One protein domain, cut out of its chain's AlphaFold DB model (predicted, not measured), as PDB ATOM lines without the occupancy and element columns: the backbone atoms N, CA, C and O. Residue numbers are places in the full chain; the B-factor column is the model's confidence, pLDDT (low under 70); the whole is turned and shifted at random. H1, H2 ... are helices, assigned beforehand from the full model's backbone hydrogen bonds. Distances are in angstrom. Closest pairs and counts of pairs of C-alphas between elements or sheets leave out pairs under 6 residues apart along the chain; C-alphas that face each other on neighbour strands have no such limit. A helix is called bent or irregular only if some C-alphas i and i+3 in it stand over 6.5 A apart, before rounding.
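AT A GLANCE: This is residues 53 to 167 of the 634 residues of the protein "FGE-sulfatase domain-containing protein" of Osedax symbiont Rs1 (UniProt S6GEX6). One very long helix, H1, runs nearly the full length of a rod, and the rest folds back along one side of it: short H2 and H3 first, then long H4, which slants over the first part of H1. Residues 102 to 107 stick out near the far end. The printed part has 115 residues with four named helices, H1 to H4 in order, and no named strand; the class is all helix. The whole is only just loose, close to extended, with a radius of gyration of the C-alphas of 19.7 A and spans of 65 by 25 by 19 A.

HOW THE PARTS SIT: H1, residues 53 to 95, touches H4, residues 139 to 165, with its residues 55 to 69 alone. The closest C-alphas are those of Ser 66 and Phe 153, 5.5 A apart, and the helices run opposite ways at a shallow tilt of 34 degrees, only just short of steep. H1 and H2, residues 103 to 116, form a helical hairpin and only just touch, with 3 pairs of C-alphas within 8 A, the closest those of Asn 84 and Trp 112 at 6.7 A. H2 and H3, residues 124 to 131, form another helical hairpin, touching closest at the C-alphas of Pro 115 and Glu 126, 5.6 A apart. H1 and H3 are close but not clearly touching, and H4 is apart from H2 and H3. Every O i to N i+4 pair is within hydrogen-bond range in H3, against 38 of 39 in H1, 5 of 10 in H2 and 22 of 23 in H4.

IN THESE COORDINATES: H1 runs 62.9 A from C-alpha 53 at (268.908, 282.578, 209.812) to C-alpha 95 at (207.328, 269.815, 211.022). It is only just irregular, with C-alphas 53 and 56 6.8 A apart; H2, 19.6 A long, is irregular, with C-alphas 104 and 107 7.9 A apart. H3 is 10.0 A long, and H4 runs 38.3 A to C-alpha 165 at (263.065, 291.553, 200.514).

THE WHOLE: The two C-alphas farthest apart, those of Gly 96 and Phe 167, are 65.2 A apart. The printed part has no cut, and its three links are short. Residues 117 to 118 and 136 to 138 have pLDDT under 70.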
ATOM      1  N   ALA A  53     269.162 283.382 208.618       79.88
ATOM      2  CA  ALA A  53     268.908 282.578 209.812       79.88
ATOM      3  C   ALA A  53     267.670 283.025 210.600       79.88
ATOM      4  O   ALA A  53     267.056 282.199 211.262       79.88
ATOM      5  N   PHE A  54     267.302 284.311 210.543       77.19
ATOM      6  CA  PHE A  54     266.188 284.841 211.335       77.19
ATOM      7  C   PHE A  54     265.088 285.436 210.466       77.19
ATOM      8  O   PHE A  54     263.946 285.003 210.549       77.19
ATOM      9  N   VAL A  55     265.420 286.398 209.605       80.81
ATOM     10  CA  VAL A  55     264.407 287.185 208.883       80.81
ATOM     11  C   VAL A  55     263.611 286.335 207.890       80.81
ATOM     12  O   VAL A  55     262.389 286.428 207.862       80.81
ATOM     13  N   ILE A  56     264.282 285.499 207.091       81.50
ATOM     14  CA  ILE A  56     263.616 284.638 206.102       81.50
ATOM     15  C   ILE A  56     262.773 283.548 206.785       81.50
ATOM     16  O   ILE A  56     261.588 283.470 206.465       81.50
ATOM     17  N   PRO A  57     263.303 282.752 207.739       82.81
ATOM     18  CA  PRO A  57     262.494 281.763 208.451       82.81
ATOM     19  C   PRO A  57     261.291 282.382 209.163       82.81
ATOM     20  O   PRO A  57     260.199 281.830 209.101       82.81
ATOM     21  N   TRP A  58     261.459 283.560 209.771       81.19
ATOM     22  CA  TRP A  58     260.350 284.282 210.393       81.19
ATOM     23  C   TRP A  58     259.301 284.714 209.373       81.19
ATOM     24  O   TRP A  58     258.116 284.515 209.610       81.19
ATOM     25  N   ALA A  59     259.710 285.269 208.233       83.75
ATOM     26  CA  ALA A  59     258.765 285.654 207.191       83.75
ATOM     27  C   ALA A  59     257.975 284.443 206.661       83.75
ATOM     28  O   ALA A  59     256.764 284.540 206.493       83.75
ATOM     29  N   ILE A  60     258.633 283.293 206.465       82.38
ATOM     30  CA  ILE A  60     257.970 282.046 206.049       82.38
ATOM     31  C   ILE A  60     256.979 281.577 207.117       82.38
ATOM     32  O   ILE A  60     255.827 281.307 206.792       82.38
ATOM     33  N   ALA A  61     257.394 281.530 208.386       80.62
ATOM     34  CA  ALA A  61     256.521 281.132 209.488       80.62
ATOM     35  C   ALA A  61     255.268 282.017 209.562       80.62
ATOM     36  O   ALA A  61     254.162 281.512 209.705       80.62
ATOM     37  N   TRP A  62     255.421 283.330 209.387       84.62
ATOM     38  CA  TRP A  62     254.294 284.261 209.365       84.62
ATOM     39  C   TRP A  62     253.355 284.046 208.179       84.62
ATOM     40  O   TRP A  62     252.140 284.129 208.353       84.62
ATOM     41  N   VAL A  63     253.881 283.730 206.993       85.88
ATOM     42  CA  VAL A  63     253.055 283.367 205.829       85.88
ATOM     43  C   VAL A  63     252.257 282.092 206.104       85.88
ATOM     44  O   VAL A  63     251.053 282.079 205.861       85.88
ATOM     45  N   VAL A  64     252.892 281.058 206.665       83.81
ATOM     46  CA  VAL A  64     252.215 279.802 207.031       83.81
ATOM     47  C   VAL A  64     251.127 280.055 208.072       83.81
ATOM     48  O   VAL A  64     249.988 279.655 207.863       83.81
ATOM     49  N   LEU A  65     251.436 280.784 209.149       83.06
ATOM     50  CA  LEU A  65     250.465 281.121 210.196       83.06
ATOM     51  C   LEU A  65     249.291 281.953 209.661       83.06
ATOM     52  O   LEU A  65     248.151 281.729 210.059       83.06
ATOM     53  N   SER A  66     249.554 282.876 208.733       86.38
ATOM     54  CA  SER A  66     248.497 283.644 208.063       86.38
ATOM     55  C   SER A  66     247.583 282.725 207.247       86.38
ATOM     56  O   SER A  66     246.368 282.886 207.283       86.38
ATOM     57  N   GLY A  67     248.162 281.747 206.541       84.50
ATOM     58  CA  GLY A  67     247.418 280.738 205.789       84.50
ATOM     59  C   GLY A  67     246.562 279.847 206.687       84.50
ATOM     60  O   GLY A  67     245.381 279.683 206.408       84.50
ATOM     61  N   LEU A  68     247.123 279.352 207.795       83.81
ATOM     62  CA  LEU A  68     246.395 278.541 208.778       83.81
ATOM     63  C   LEU A  68     245.228 279.308 209.403       83.81
ATOM     64  O   LEU A  68     244.146 278.757 209.546       83.81
ATOM     65  N   PHE A  69     245.410 280.590 209.726       85.88
ATOM     66  CA  PHE A  69     244.315 281.419 210.230       85.88
ATOM     67  C   PHE A  69     243.185 281.578 209.204       85.88
ATOM     68  O   PHE A  69     242.010 281.500 209.564       85.88
ATOM     69  N   ILE A  70     243.528 281.809 207.933       86.75
ATOM     70  CA  ILE A  70     242.531 281.899 206.860       86.75
ATOM     71  C   ILE A  70     241.811 280.556 206.711       86.75
ATOM     72  O   ILE A  70     240.589 280.544 206.605       86.75
ATOM     73  N   ASP A  71     242.538 279.442 206.730       86.81
ATOM     74  CA  ASP A  71     241.962 278.106 206.597       86.81
ATOM     75  C   ASP A  71     241.028 277.745 207.763       86.81
ATOM     76  O   ASP A  71     239.902 277.315 207.527       86.81
ATOM     77  N   GLU A  72     241.433 278.034 209.003       84.69
ATOM     78  CA  GLU A  72     240.606 277.904 210.213       84.69
ATOM     79  C   GLU A  72     239.307 278.714 210.062       84.69
ATOM     80  O   GLU A  72     238.205 278.172 210.139       84.69
ATOM     81  N   PHE A  73     239.424 280.006 209.730       87.56
ATOM     82  CA  PHE A  73     238.272 280.891 209.535       87.56
ATOM     83  C   PHE A  73     237.306 280.362 208.461       87.56
ATOM     84  O   PHE A  73     236.081 280.438 208.612       87.56
ATOM     85  N   MET A  74     237.859 279.843 207.363       86.94
ATOM     86  CA  MET A  74     237.106 279.285 206.245       86.94
ATOM     87  C   MET A  74     236.425 277.965 206.597       86.94
ATOM     88  O   MET A  74     235.291 277.738 206.174       86.94
ATOM     89  N   THR A  75     237.099 277.111 207.358       84.56
ATOM     90  CA  THR A  75     236.580 275.820 207.804       84.56
ATOM     91  C   THR A  75     235.433 276.013 208.785       84.56
ATOM     92  O   THR A  75     234.369 275.433 208.572       84.56
ATOM     93  N   ASP A  76     235.570 276.914 209.760       84.12
ATOM     94  CA  ASP A  76     234.486 277.263 210.686       84.12
ATOM     95  C   ASP A  76     233.235 277.736 209.941       84.12
ATOM     96  O   ASP A  76     232.113 277.353 210.271       84.12
ATOM     97  N   LYS A  77     233.424 278.566 208.905       87.31
ATOM     98  CA  LYS A  77     232.318 279.050 208.077       87.31
ATOM     99  C   LYS A  77     231.599 277.886 207.388       87.31
ATOM    100  O   LYS A  77     230.374 277.844 207.425       87.31
ATOM    101  N   ARG A  78     232.342 276.957 206.773       86.00
ATOM    102  CA  ARG A  78     231.762 275.784 206.091       86.00
ATOM    103  C   ARG A  78     231.049 274.853 207.074       86.00
ATOM    104  O   ARG A  78     229.972 274.363 206.755       86.00
ATOM    105  N   LYS A  79     231.616 274.635 208.266       82.44
ATOM    106  CA  LYS A  79     230.976 273.855 209.338       82.44
ATOM    107  C   LYS A  79     229.661 274.504 209.777       82.44
ATOM    108  O   LYS A  79     228.642 273.825 209.825       82.44
ATOM    109  N   ALA A  80     229.660 275.817 210.021       82.12
ATOM    110  CA  ALA A  80     228.452 276.560 210.381       82.12
ATOM    111  C   ALA A  80     227.389 276.519 209.268       82.12
ATOM    112  O   ALA A  80     226.209 276.331 209.546       82.12
ATOM    113  N   GLU A  81     227.804 276.654 208.007       84.38
ATOM    114  CA  GLU A  81     226.929 276.520 206.838       84.38
ATOM    115  C   GLU A  81     226.288 275.124 206.779       84.38
ATOM    116  O   GLU A  81     225.065 275.017 206.725       84.38
ATOM    117  N   SER A  82     227.088 274.059 206.893       82.31
ATOM    118  CA  SER A  82     226.603 272.672 206.874       82.31
ATOM    119  C   SER A  82     225.683 272.347 208.053       82.31
ATOM    120  O   SER A  82     224.633 271.739 207.860       82.31
ATOM    121  N   SER A  83     226.058 272.747 209.270       80.88
ATOM    122  CA  SER A  83     225.273 272.489 210.483       80.88
ATOM    123  C   SER A  83     223.908 273.172 210.423       80.88
ATOM    124  O   SER A  83     222.897 272.589 210.811       80.88
ATOM    125  N   ASN A  84     223.860 274.405 209.916       81.94
ATOM    126  CA  ASN A  84     222.617 275.156 209.808       81.94
ATOM    127  C   ASN A  84     221.717 274.616 208.696       81.94
ATOM    128  O   ASN A  84     220.507 274.540 208.894       81.94
ATOM    129  N   LEU A  85     222.278 274.216 207.548       84.44
ATOM    130  CA  LEU A  85     221.505 273.569 206.485       84.44
ATOM    131  C   LEU A  85     220.873 272.268 206.980       84.44
ATOM    132  O   LEU A  85     219.674 272.074 206.797       84.44
ATOM    133  N   HIS A  86     221.642 271.444 207.698       81.50
ATOM    134  CA  HIS A  86     221.125 270.223 208.308       81.50
ATOM    135  C   HIS A  86     219.964 270.510 209.274       81.50
ATOM    136  O   HIS A  86     218.934 269.843 209.221       81.50
ATOM    137  N   PHE A  87     220.077 271.558 210.097       80.81
ATOM    138  CA  PHE A  87     218.997 271.992 210.986       80.81
ATOM    139  C   PHE A  87     217.741 272.457 210.229       80.81
ATOM    140  O   PHE A  87     216.624 272.107 210.616       80.81
ATOM    141  N   ILE A  88     217.895 273.236 209.152       82.81
ATOM    142  CA  ILE A  88     216.773 273.714 208.328       82.81
ATOM    143  C   ILE A  88     216.058 272.534 207.663       82.81
ATOM    144  O   ILE A  88     214.827 272.476 207.684       82.81
ATOM    145  N   GLU A  89     216.814 271.610 207.070       83.81
ATOM    146  CA  GLU A  89     216.272 270.431 206.393       83.81
ATOM    147  C   GLU A  89     215.579 269.487 207.377       83.81
ATOM    148  O   GLU A  89     214.435 269.106 207.132       83.81
ATOM    149  N   GLY A  90     216.206 269.195 208.520       79.25
ATOM    150  CA  GLY A  90     215.606 268.385 209.583       79.25
ATOM    151  C   GLY A  90     214.317 269.003 210.127       79.25
ATOM    152  O   GLY A  90     213.282 268.348 210.184       79.25
ATOM    153  N   SER A  91     214.322 270.311 210.403       79.88
ATOM    154  CA  SER A  91     213.130 271.009 210.907       79.88
ATOM    155  C   SER A  91     211.962 270.980 209.914       79.88
ATOM    156  O   SER A  91     210.809 270.852 210.331       79.88
ATOM    157  N   LYS A  92     212.246 271.085 208.607       83.69
ATOM    158  CA  LYS A  92     211.240 270.951 207.539       83.69
ATOM    159  C   LYS A  92     210.745 269.514 207.382       83.69
ATOM    160  O   LYS A  92     209.574 269.324 207.062       83.69
ATOM    161  N   ALA A  93     211.612 268.522 207.581       80.50
ATOM    162  CA  ALA A  93     211.238 267.112 207.527       80.50
ATOM    163  C   ALA A  93     210.295 266.738 208.682       80.50
ATOM    164  O   ALA A  93     209.276 266.092 208.447       80.50
ATOM    165  N   ASP A  94     210.586 267.216 209.894       80.12
ATOM    166  CA  ASP A  94     209.821 266.874 211.096       80.12
ATOM    167  C   ASP A  94     208.495 267.642 211.211       80.12
ATOM    168  O   ASP A  94     207.499 267.098 211.688       80.12
ATOM    169  N   ASN A  95     208.460 268.908 210.774       82.69
ATOM    170  CA  ASN A  95     207.328 269.815 211.022       82.69
ATOM    171  C   ASN A  95     206.614 270.298 209.744       82.69
ATOM    172  O   ASN A  95     205.679 271.096 209.821       82.69
ATOM    173  N   GLY A  96     207.040 269.824 208.570       83.44
ATOM    174  CA  GLY A  96     206.508 270.215 207.264       83.44
ATOM    175  C   GLY A  96     207.278 271.361 206.593       83.44
ATOM    176  O   GLY A  96     207.949 272.170 207.236       83.44
ATOM    177  N   ALA A  97     207.166 271.450 205.261       84.25
ATOM    178  CA  ALA A  97     207.956 272.372 204.433       84.25
ATOM    179  C   ALA A  97     207.772 273.862 204.794       84.25
ATOM    180  O   ALA A  97     208.719 274.644 204.666       84.25
ATOM    181  N   ASP A  98     206.590 274.223 205.302       85.50
ATOM    182  CA  ASP A  98     206.205 275.594 205.650       85.50
ATOM    183  C   ASP A  98     206.531 275.970 207.105       85.50
ATOM    184  O   ASP A  98     206.169 277.056 207.552       85.50
ATOM    185  N   TYR A  99     207.229 275.111 207.859       81.62
ATOM    186  CA  TYR A  99     207.535 275.315 209.283       81.62
ATOM    187  C   TYR A  99     208.108 276.707 209.604       81.62
ATOM    188  O   TYR A  99     207.701 277.360 210.566       81.62
ATOM    189  N   PHE A 100     209.032 277.202 208.775       83.75
ATOM    190  CA  PHE A 100     209.641 278.523 208.960       83.75
ATOM    191  C   PHE A 100     208.756 279.687 208.490       83.75
ATOM    192  O   PHE A 100     209.053 280.835 208.814       83.75
ATOM    193  N   GLU A 101     207.679 279.425 207.751       85.38
ATOM    194  CA  GLU A 101     206.709 280.434 207.309       85.38
ATOM    195  C   GLU A 101     205.623 280.711 208.357       85.38
ATOM    196  O   GLU A 101     204.862 281.674 208.229       85.38
ATOM    197  N   TRP A 102     205.556 279.909 209.424       84.50
ATOM    198  CA  TRP A 102     204.582 280.105 210.492       84.50
ATOM    199  C   TRP A 102     204.836 281.416 211.255       84.50
ATOM    200  O   TRP A 102     205.989 281.720 211.585       84.50
ATOM    201  N   PRO A 103     203.782 282.186 211.609       82.00
ATOM    202  CA  PRO A 103     203.922 283.459 212.321       82.00
ATOM    203  C   PRO A 103     204.711 283.347 213.631       82.00
ATOM    204  O   PRO A 103     205.451 284.261 213.991       82.00
ATOM    205  N   GLU A 104     204.574 282.210 214.315       82.81
ATOM    206  CA  GLU A 104     205.229 281.889 215.588       82.81
ATOM    207  C   GLU A 104     206.745 281.672 215.433       82.81
ATOM    208  O   GLU A 104     207.511 281.943 216.354       82.81
ATOM    209  N   ASN A 105     207.204 281.281 214.239       82.94
ATOM    210  CA  ASN A 105     208.601 280.949 213.945       82.94
ATOM    211  C   ASN A 105     209.360 282.086 213.244       82.94
ATOM    212  O   ASN A 105     210.461 281.881 212.725       82.94
ATOM    213  N   LYS A 106     208.817 283.309 213.244       80.19
ATOM    214  CA  LYS A 106     209.411 284.474 212.568       80.19
ATOM    215  C   LYS A 106     210.856 284.754 213.003       80.19
ATOM    216  O   LYS A 106     211.697 285.088 212.165       80.19
ATOM    217  N   ASP A 107     211.159 284.579 214.287       76.50
ATOM    218  CA  ASP A 107     212.514 284.759 214.820       76.50
ATOM    219  C   ASP A 107     213.458 283.623 214.398       76.50
ATOM    220  O   ASP A 107     214.617 283.877 214.062       76.50
ATOM    221  N   MET A 108     212.957 282.385 214.318       76.94
ATOM    222  CA  MET A 108     213.723 281.246 213.802       76.94
ATOM    223  C   MET A 108     214.027 281.409 212.312       76.94
ATOM    224  O   MET A 108     215.174 281.234 211.903       76.94
ATOM    225  N   LYS A 109     213.043 281.832 211.506       80.00
ATOM    226  CA  LYS A 109     213.242 282.159 210.087       80.00
ATOM    227  C   LYS A 109     214.309 283.236 209.920       80.00
ATOM    228  O   LYS A 109     215.209 283.091 209.094       80.00
ATOM    229  N   ARG A 110     214.243 284.303 210.725       77.50
ATOM    230  CA  ARG A 110     215.214 285.403 210.679       77.50
ATOM    231  C   ARG A 110     216.633 284.959 211.018       77.50
ATOM    232  O   ARG A 110     217.571 285.457 210.406       77.50
ATOM    233  N   ARG A 111     216.785 284.057 211.985       74.25
ATOM    234  CA  ARG A 111     218.092 283.605 212.473       74.25
ATOM    235  C   ARG A 111     218.722 282.527 211.600       74.25
ATOM    236  O   ARG A 111     219.921 282.579 211.362       74.25
ATOM    237  N   TRP A 112     217.932 281.560 211.149       74.94
ATOM    238  CA  TRP A 112     218.456 280.346 210.526       74.94
ATOM    239  C   TRP A 112     218.273 280.325 209.012       74.94
ATOM    240  O   TRP A 112     219.140 279.812 208.323       74.94
ATOM    241  N   VAL A 113     217.198 280.919 208.479       77.38
ATOM    242  CA  VAL A 113     216.845 280.806 207.051       77.38
ATOM    243  C   VAL A 113     217.245 282.047 206.252       77.38
ATOM    244  O   VAL A 113     217.873 281.925 205.205       77.38
ATOM    245  N   LEU A 114     216.931 283.254 206.743       77.50
ATOM    246  CA  LEU A 114     217.241 284.505 206.030       77.50
ATOM    247  C   LEU A 114     218.737 284.712 205.698       77.50
ATOM    248  O   LEU A 114     219.006 285.254 204.625       77.50
ATOM    249  N   PRO A 115     219.712 284.277 206.526       78.19
ATOM    250  CA  PRO A 115     221.136 284.456 206.214       78.19
ATOM    251  C   PRO A 115     221.652 283.679 204.989       78.19
ATOM    252  O   PRO A 115     222.734 283.991 204.491       78.19
ATOM    253  N   PHE A 116     220.918 282.667 204.510       75.56
ATOM    254  CA  PHE A 116     221.359 281.743 203.451       75.56
ATOM    255  C   PHE A 116     220.896 282.137 202.039       75.56
ATOM    256  O   PHE A 116     221.201 281.431 201.078       75.56
ATOM    257  N   GLY A 117     220.178 283.259 201.897       68.00
ATOM    258  CA  GLY A 117     219.666 283.713 200.604       68.00
ATOM    259  C   GLY A 117     218.797 282.663 199.894       68.00
ATOM    260  O   GLY A 117     218.288 281.725 200.505       68.00
ATOM    261  N   ASN A 118     218.621 282.825 198.581       66.62
ATOM    262  CA  ASN A 118     217.877 281.867 197.749       66.62
ATOM    263  C   ASN A 118     218.763 280.732 197.210       66.62
ATOM    264  O   ASN A 118     218.250 279.745 196.692       66.62
ATOM    265  N   ASP A 119     220.085 280.881 197.291       72.12
ATOM    266  CA  ASP A 119     221.084 279.935 196.795       72.12
ATOM    267  C   ASP A 119     221.599 278.975 197.879       72.12
ATOM    268  O   ASP A 119     222.490 278.172 197.599       72.12
ATOM    269  N   LEU A 120     221.023 279.037 199.089       71.94
ATOM    270  CA  LEU A 120     221.390 278.230 200.257       71.94
ATOM    271  C   LEU A 120     222.869 278.364 200.643       71.94
ATOM    272  O   LEU A 120     223.446 277.456 201.241       71.94
ATOM    273  N   LYS A 121     223.486 279.503 200.312       79.00
ATOM    274  CA  LYS A 121     224.890 279.777 200.608       79.00
ATOM    275  C   LYS A 121     225.033 280.887 201.619       79.00
ATOM    276  O   LYS A 121     224.436 281.957 201.516       79.00
ATOM    277  N   LEU A 122     225.922 280.663 202.573       83.62
ATOM    278  CA  LEU A 122     226.190 281.631 203.617       83.62
ATOM    279  C   LEU A 122     227.190 282.693 203.130       83.62
ATOM    280  O   LEU A 122     228.370 282.424 202.870       83.62
ATOM    281  N   SER A 123     226.743 283.947 203.049       86.31
ATOM    282  CA  SER A 123     227.631 285.089 202.791       86.31
ATOM    283  C   SER A 123     228.604 285.312 203.957       86.31
ATOM    284  O   SER A 123     228.302 285.020 205.111       86.31
ATOM    285  N   TYR A 124     229.790 285.870 203.689       85.44
ATOM    286  CA  TYR A 124     230.736 286.239 204.754       85.44
ATOM    287  C   TYR A 124     230.182 287.304 205.696       85.44
ATOM    288  O   TYR A 124     230.437 287.250 206.896       85.44
ATOM    289  N   TYR A 125     229.437 288.265 205.149       84.31
ATOM    290  CA  TYR A 125     228.812 289.319 205.940       84.31
ATOM    291  C   TYR A 125     227.807 288.723 206.932       84.31
ATOM    292  O   TYR A 125     227.858 289.010 208.125       84.31
ATOM    293  N   GLU A 126     226.958 287.827 206.432       84.06
ATOM    294  CA  GLU A 126     225.958 287.105 207.216       84.06
ATOM    295  C   GLU A 126     226.610 286.197 208.264       84.06
ATOM    296  O   GLU A 126     226.255 286.252 209.440       84.06
ATOM    297  N   TYR A 127     227.646 285.446 207.884       86.44
ATOM    298  CA  TYR A 127     228.410 284.615 208.812       86.44
ATOM    299  C   TYR A 127     228.995 285.425 209.976       86.44
ATOM    300  O   TYR A 127     228.835 285.051 211.136       86.44
ATOM    301  N   ILE A 128     229.656 286.548 209.687       85.62
ATOM    302  CA  ILE A 128     230.318 287.369 210.709       85.62
ATOM    303  C   ILE A 128     229.300 288.024 211.647       85.62
ATOM    304  O   ILE A 128     229.528 288.057 212.856       85.62
ATOM    305  N   ASN A 129     228.201 288.554 211.108       81.19
ATOM    306  CA  ASN A 129     227.246 289.335 211.893       81.19
ATOM    307  C   ASN A 129     226.232 288.480 212.650       81.19
ATOM    308  O   ASN A 129     225.824 288.881 213.737       81.19
ATOM    309  N   ASN A 130     225.848 287.325 212.100       75.06
ATOM    310  CA  ASN A 130     224.722 286.546 212.616       75.06
ATOM    311  C   ASN A 130     225.116 285.190 213.217       75.06
ATOM    312  O   ASN A 130     224.311 284.631 213.949       75.06
ATOM    313  N   LEU A 131     226.318 284.654 212.944       78.69
ATOM    314  CA  LEU A 131     226.681 283.288 213.366       78.69
ATOM    315  C   LEU A 131     228.010 283.200 214.129       78.69
ATOM    316  O   LEU A 131     228.072 282.618 215.209       78.69
ATOM    317  N   ARG A 132     229.088 283.809 213.622       84.00
ATOM    318  CA  ARG A 132     230.446 283.651 214.182       84.00
ATOM    319  C   ARG A 132     230.566 284.142 215.630       84.00
ATOM    320  O   ARG A 132     231.317 283.564 216.420       84.00
ATOM    321  N   TYR A 133     229.826 285.197 215.974       84.75
ATOM    322  CA  TYR A 133     229.836 285.837 217.295       84.75
ATOM    323  C   TYR A 133     228.465 285.813 217.980       84.75
ATOM    324  O   TYR A 133     228.178 286.677 218.802       84.75
ATOM    325  N   ASP A 134     227.613 284.850 217.639       73.06
ATOM    326  CA  ASP A 134     226.233 284.792 218.134       73.06
ATOM    327  C   ASP A 134     226.149 284.376 219.619       73.06
ATOM    328  O   ASP A 134     225.246 284.780 220.348       73.06
ATOM    329  N   ASN A 135     227.134 283.623 220.126       70.56
ATOM    330  CA  ASN A 135     227.159 283.225 221.535       70.56
ATOM    331  C   ASN A 135     227.614 284.390 222.442       70.56
ATOM    332  O   ASN A 135     228.804 284.714 222.444       70.56
ATOM    333  N   PRO A 136     226.738 284.971 223.284       65.44
ATOM    334  CA  PRO A 136     227.049 286.169 224.064       65.44
ATOM    335  C   PRO A 136     228.167 285.963 225.093       65.44
ATOM    336  O   PRO A 136     228.867 286.920 225.418       65.44
ATOM    337  N   ASN A 137     228.386 284.729 225.562       59.91
ATOM    338  CA  ASN A 137     229.417 284.429 226.561       59.91
ATOM    339  C   ASN A 137     230.833 284.523 225.968       59.91
ATOM    340  O   ASN A 137     231.788 284.849 226.672       59.91
ATOM    341  N   PHE A 138     230.975 284.291 224.658       67.25
ATOM    342  CA  PHE A 138     232.275 284.242 223.979       67.25
ATOM    343  C   PHE A 138     232.409 285.234 222.817       67.25
ATOM    344  O   PHE A 138     233.521 285.442 222.332       67.25
ATOM    345  N   ALA A 139     231.318 285.884 222.398       73.00
ATOM    346  CA  ALA A 139     231.250 286.797 221.258       73.00
ATOM    347  C   ALA A 139     232.337 287.871 221.305       73.00
ATOM    348  O   ALA A 139     233.091 288.045 220.347       73.00
ATOM    349  N   PHE A 140     232.459 288.561 222.444       73.94
ATOM    350  CA  PHE A 140     233.435 289.634 222.614       73.94
ATOM    351  C   PHE A 140     234.875 289.114 222.528       73.94
ATOM    352  O   PHE A 140     235.687 289.662 221.782       73.94
ATOM    353  N   LYS A 141     235.179 288.019 223.238       72.62
ATOM    354  CA  LYS A 141     236.514 287.402 223.252       72.62
ATOM    355  C   LYS A 141     236.912 286.906 221.861       72.62
ATOM    356  O   LYS A 141     238.013 287.197 221.400       72.62
ATOM    357  N   ARG A 142     236.009 286.200 221.175       78.00
ATOM    358  CA  ARG A 142     236.242 285.653 219.831       78.00
ATOM    359  C   ARG A 142     236.417 286.771 218.800       78.00
ATOM    360  O   ARG A 142     237.383 286.745 218.045       78.00
ATOM    361  N   LYS A 143     235.577 287.811 218.846       82.88
ATOM    362  CA  LYS A 143     235.702 288.996 217.981       82.88
ATOM    363  C   LYS A 143     237.018 289.735 218.193       82.88
ATOM    364  O   LYS A 143     237.679 290.097 217.222       82.88
ATOM    365  N   LEU A 144     237.420 289.942 219.446       80.50
ATOM    366  CA  LEU A 144     238.694 290.585 219.763       80.50
ATOM    367  C   LEU A 144     239.877 289.760 219.241       80.50
ATOM    368  O   LEU A 144     240.810 290.324 218.668       80.50
ATOM    369  N   MET A 145     239.822 288.434 219.392       78.88
ATOM    370  CA  MET A 145     240.844 287.525 218.881       78.88
ATOM    371  C   MET A 145     240.951 287.590 217.352       78.88
ATOM    372  O   MET A 145     242.055 287.743 216.838       78.88
ATOM    373  N   ASP A 146     239.834 287.538 216.627       84.69
ATOM    374  CA  ASP A 146     239.835 287.579 215.161       84.69
ATOM    375  C   ASP A 146     240.319 288.926 214.616       84.69
ATOM    376  O   ASP A 146     241.142 288.959 213.703       84.69
ATOM    377  N   ILE A 147     239.890 290.043 215.219       86.12
ATOM    378  CA  ILE A 147     240.407 291.379 214.884       86.12
ATOM    379  C   ILE A 147     241.916 291.449 215.140       86.12
ATOM    380  O   ILE A 147     242.663 291.946 214.300       86.12
ATOM    381  N   SER A 148     242.381 290.922 216.276       80.56
ATOM    382  CA  SER A 148     243.808 290.906 216.610       80.56
ATOM    383  C   SER A 148     244.600 290.079 215.598       80.56
ATOM    384  O   SER A 148     245.602 290.564 215.081       80.56
ATOM    385  N   LYS A 149     244.135 288.871 215.251       83.12
ATOM    386  CA  LYS A 149     244.762 288.008 214.238       83.12
ATOM    387  C   LYS A 149     244.781 288.688 212.862       83.12
ATOM    388  O   LYS A 149     245.818 288.678 212.207       83.12
ATOM    389  N   LEU A 150     243.694 289.352 212.459       86.38
ATOM    390  CA  LEU A 150     243.625 290.112 211.204       86.38
ATOM    391  C   LEU A 150     244.608 291.283 211.171       86.38
ATOM    392  O   LEU A 150     245.281 291.476 210.164       86.38
ATOM    393  N   ILE A 151     244.731 292.051 212.255       82.62
ATOM    394  CA  ILE A 151     245.697 293.156 212.338       82.62
ATOM    395  C   ILE A 151     247.125 292.608 212.308       82.62
ATOM    396  O   ILE A 151     247.958 293.091 211.541       82.62
ATOM    397  N   ILE A 152     247.399 291.586 213.122       80.94
ATOM    398  CA  ILE A 152     248.716 290.965 213.241       80.94
ATOM    399  C   ILE A 152     249.129 290.392 211.887       80.94
ATOM    400  O   ILE A 152     250.113 290.852 211.324       80.94
ATOM    401  N   PHE A 153     248.377 289.454 211.317       84.75
ATOM    402  CA  PHE A 153     248.765 288.782 210.077       84.75
ATOM    403  C   PHE A 153     248.559 289.655 208.834       84.75
ATOM    404  O   PHE A 153     249.402 289.653 207.939       84.75
ATOM    405  N   GLY A 154     247.497 290.462 208.796       82.00
ATOM    406  CA  GLY A 154     247.187 291.335 207.663       82.00
ATOM    407  C   GLY A 154     248.181 292.483 207.482       82.00
ATOM    408  O   GLY A 154     248.504 292.824 206.347       82.00
ATOM    409  N   LEU A 155     248.719 293.055 208.568       82.69
ATOM    410  CA  LEU A 155     249.741 294.111 208.485       82.69
ATOM    411  C   LEU A 155     251.158 293.574 208.699       82.69
ATOM    412  O   LEU A 155     252.096 293.989 208.017       82.69
ATOM    413  N   GLY A 156     251.334 292.643 209.634       82.25
ATOM    414  CA  GLY A 156     252.641 292.116 210.017       82.25
ATOM    415  C   GLY A 156     253.290 291.278 208.923       82.25
ATOM    416  O   GLY A 156     254.472 291.482 208.639       82.25
ATOM    417  N   THR A 157     252.537 290.401 208.249       85.81
ATOM    418  CA  THR A 157     253.096 289.534 207.200       85.81
ATOM    419  C   THR A 157     253.625 290.344 206.007       85.81
ATOM    420  O   THR A 157     254.798 290.166 205.661       85.81
ATOM    421  N   PRO A 158     252.876 291.301 205.413       86.19
ATOM    422  CA  PRO A 158     253.412 292.145 204.343       86.19
ATOM    423  C   PRO A 158     254.619 292.978 204.779       86.19
ATOM    424  O   PRO A 158     255.597 293.072 204.038       86.19
ATOM    425  N   LEU A 159     254.601 293.547 205.990       83.88
ATOM    426  CA  LEU A 159     255.726 294.333 206.505       83.88
ATOM    427  C   LEU A 159     256.986 293.481 206.693       83.88
ATOM    428  O   LEU A 159     258.079 293.925 206.335       83.88
ATOM    429  N   LEU A 160     256.851 292.257 207.209       82.50
ATOM    430  CA  LEU A 160     257.965 291.317 207.352       82.50
ATOM    431  C   LEU A 160     258.504 290.864 205.996       82.50
ATOM    432  O   LEU A 160     259.720 290.787 205.836       82.50
ATOM    433  N   LEU A 161     257.637 290.629 205.009       85.06
ATOM    434  CA  LEU A 161     258.048 290.291 203.644       85.06
ATOM    435  C   LEU A 161     258.778 291.455 202.966       85.06
ATOM    436  O   LEU A 161     259.869 291.264 202.430       85.06
ATOM    437  N   ILE A 162     258.237 292.676 203.053       84.12
ATOM    438  CA  ILE A 162     258.903 293.896 202.571       84.12
ATOM    439  C   ILE A 162     260.259 294.055 203.257       84.12
ATOM    440  O   ILE A 162     261.247 294.395 202.609       84.12
ATOM    441  N   TRP A 163     260.337 293.783 204.557       80.94
ATOM    442  CA  TRP A 163     261.585 293.864 205.303       80.94
ATOM    443  C   TRP A 163     262.591 292.775 204.895       80.94
ATOM    444  O   TRP A 163     263.774 293.078 204.723       80.94
ATOM    445  N   ALA A 164     262.137 291.539 204.669       81.56
ATOM    446  CA  ALA A 164     262.954 290.421 204.205       81.56
ATOM    447  C   ALA A 164     263.526 290.671 202.800       81.56
ATOM    448  O   ALA A 164     264.723 290.478 202.573       81.56
ATOM    449  N   ILE A 165     262.690 291.169 201.884       81.06
ATOM    450  CA  ILE A 165     263.065 291.553 200.514       81.06
ATOM    451  C   ILE A 165     263.964 292.797 200.525       81.06
ATOM    452  O   ILE A 165     264.974 292.860 199.821       81.06
ATOM    453  N   GLY A 166     263.630 293.776 201.367       76.75
ATOM    454  CA  GLY A 166     264.350 295.036 201.549       76.75
ATOM    455  C   GLY A 166     265.742 294.881 202.167       76.75
ATOM    456  O   GLY A 166     266.525 295.837 202.193       76.75
ATOM    457  N   PHE A 167     266.081 293.688 202.660       78.56
ATOM    458  CA  PHE A 167     267.342 293.411 203.327       78.56
ATOM    459  C   PHE A 167     268.506 293.355 202.324       78.56
ATOM    460  O   PHE A 167     268.836 292.315 201.745       78.56
TER     461      PHE A 167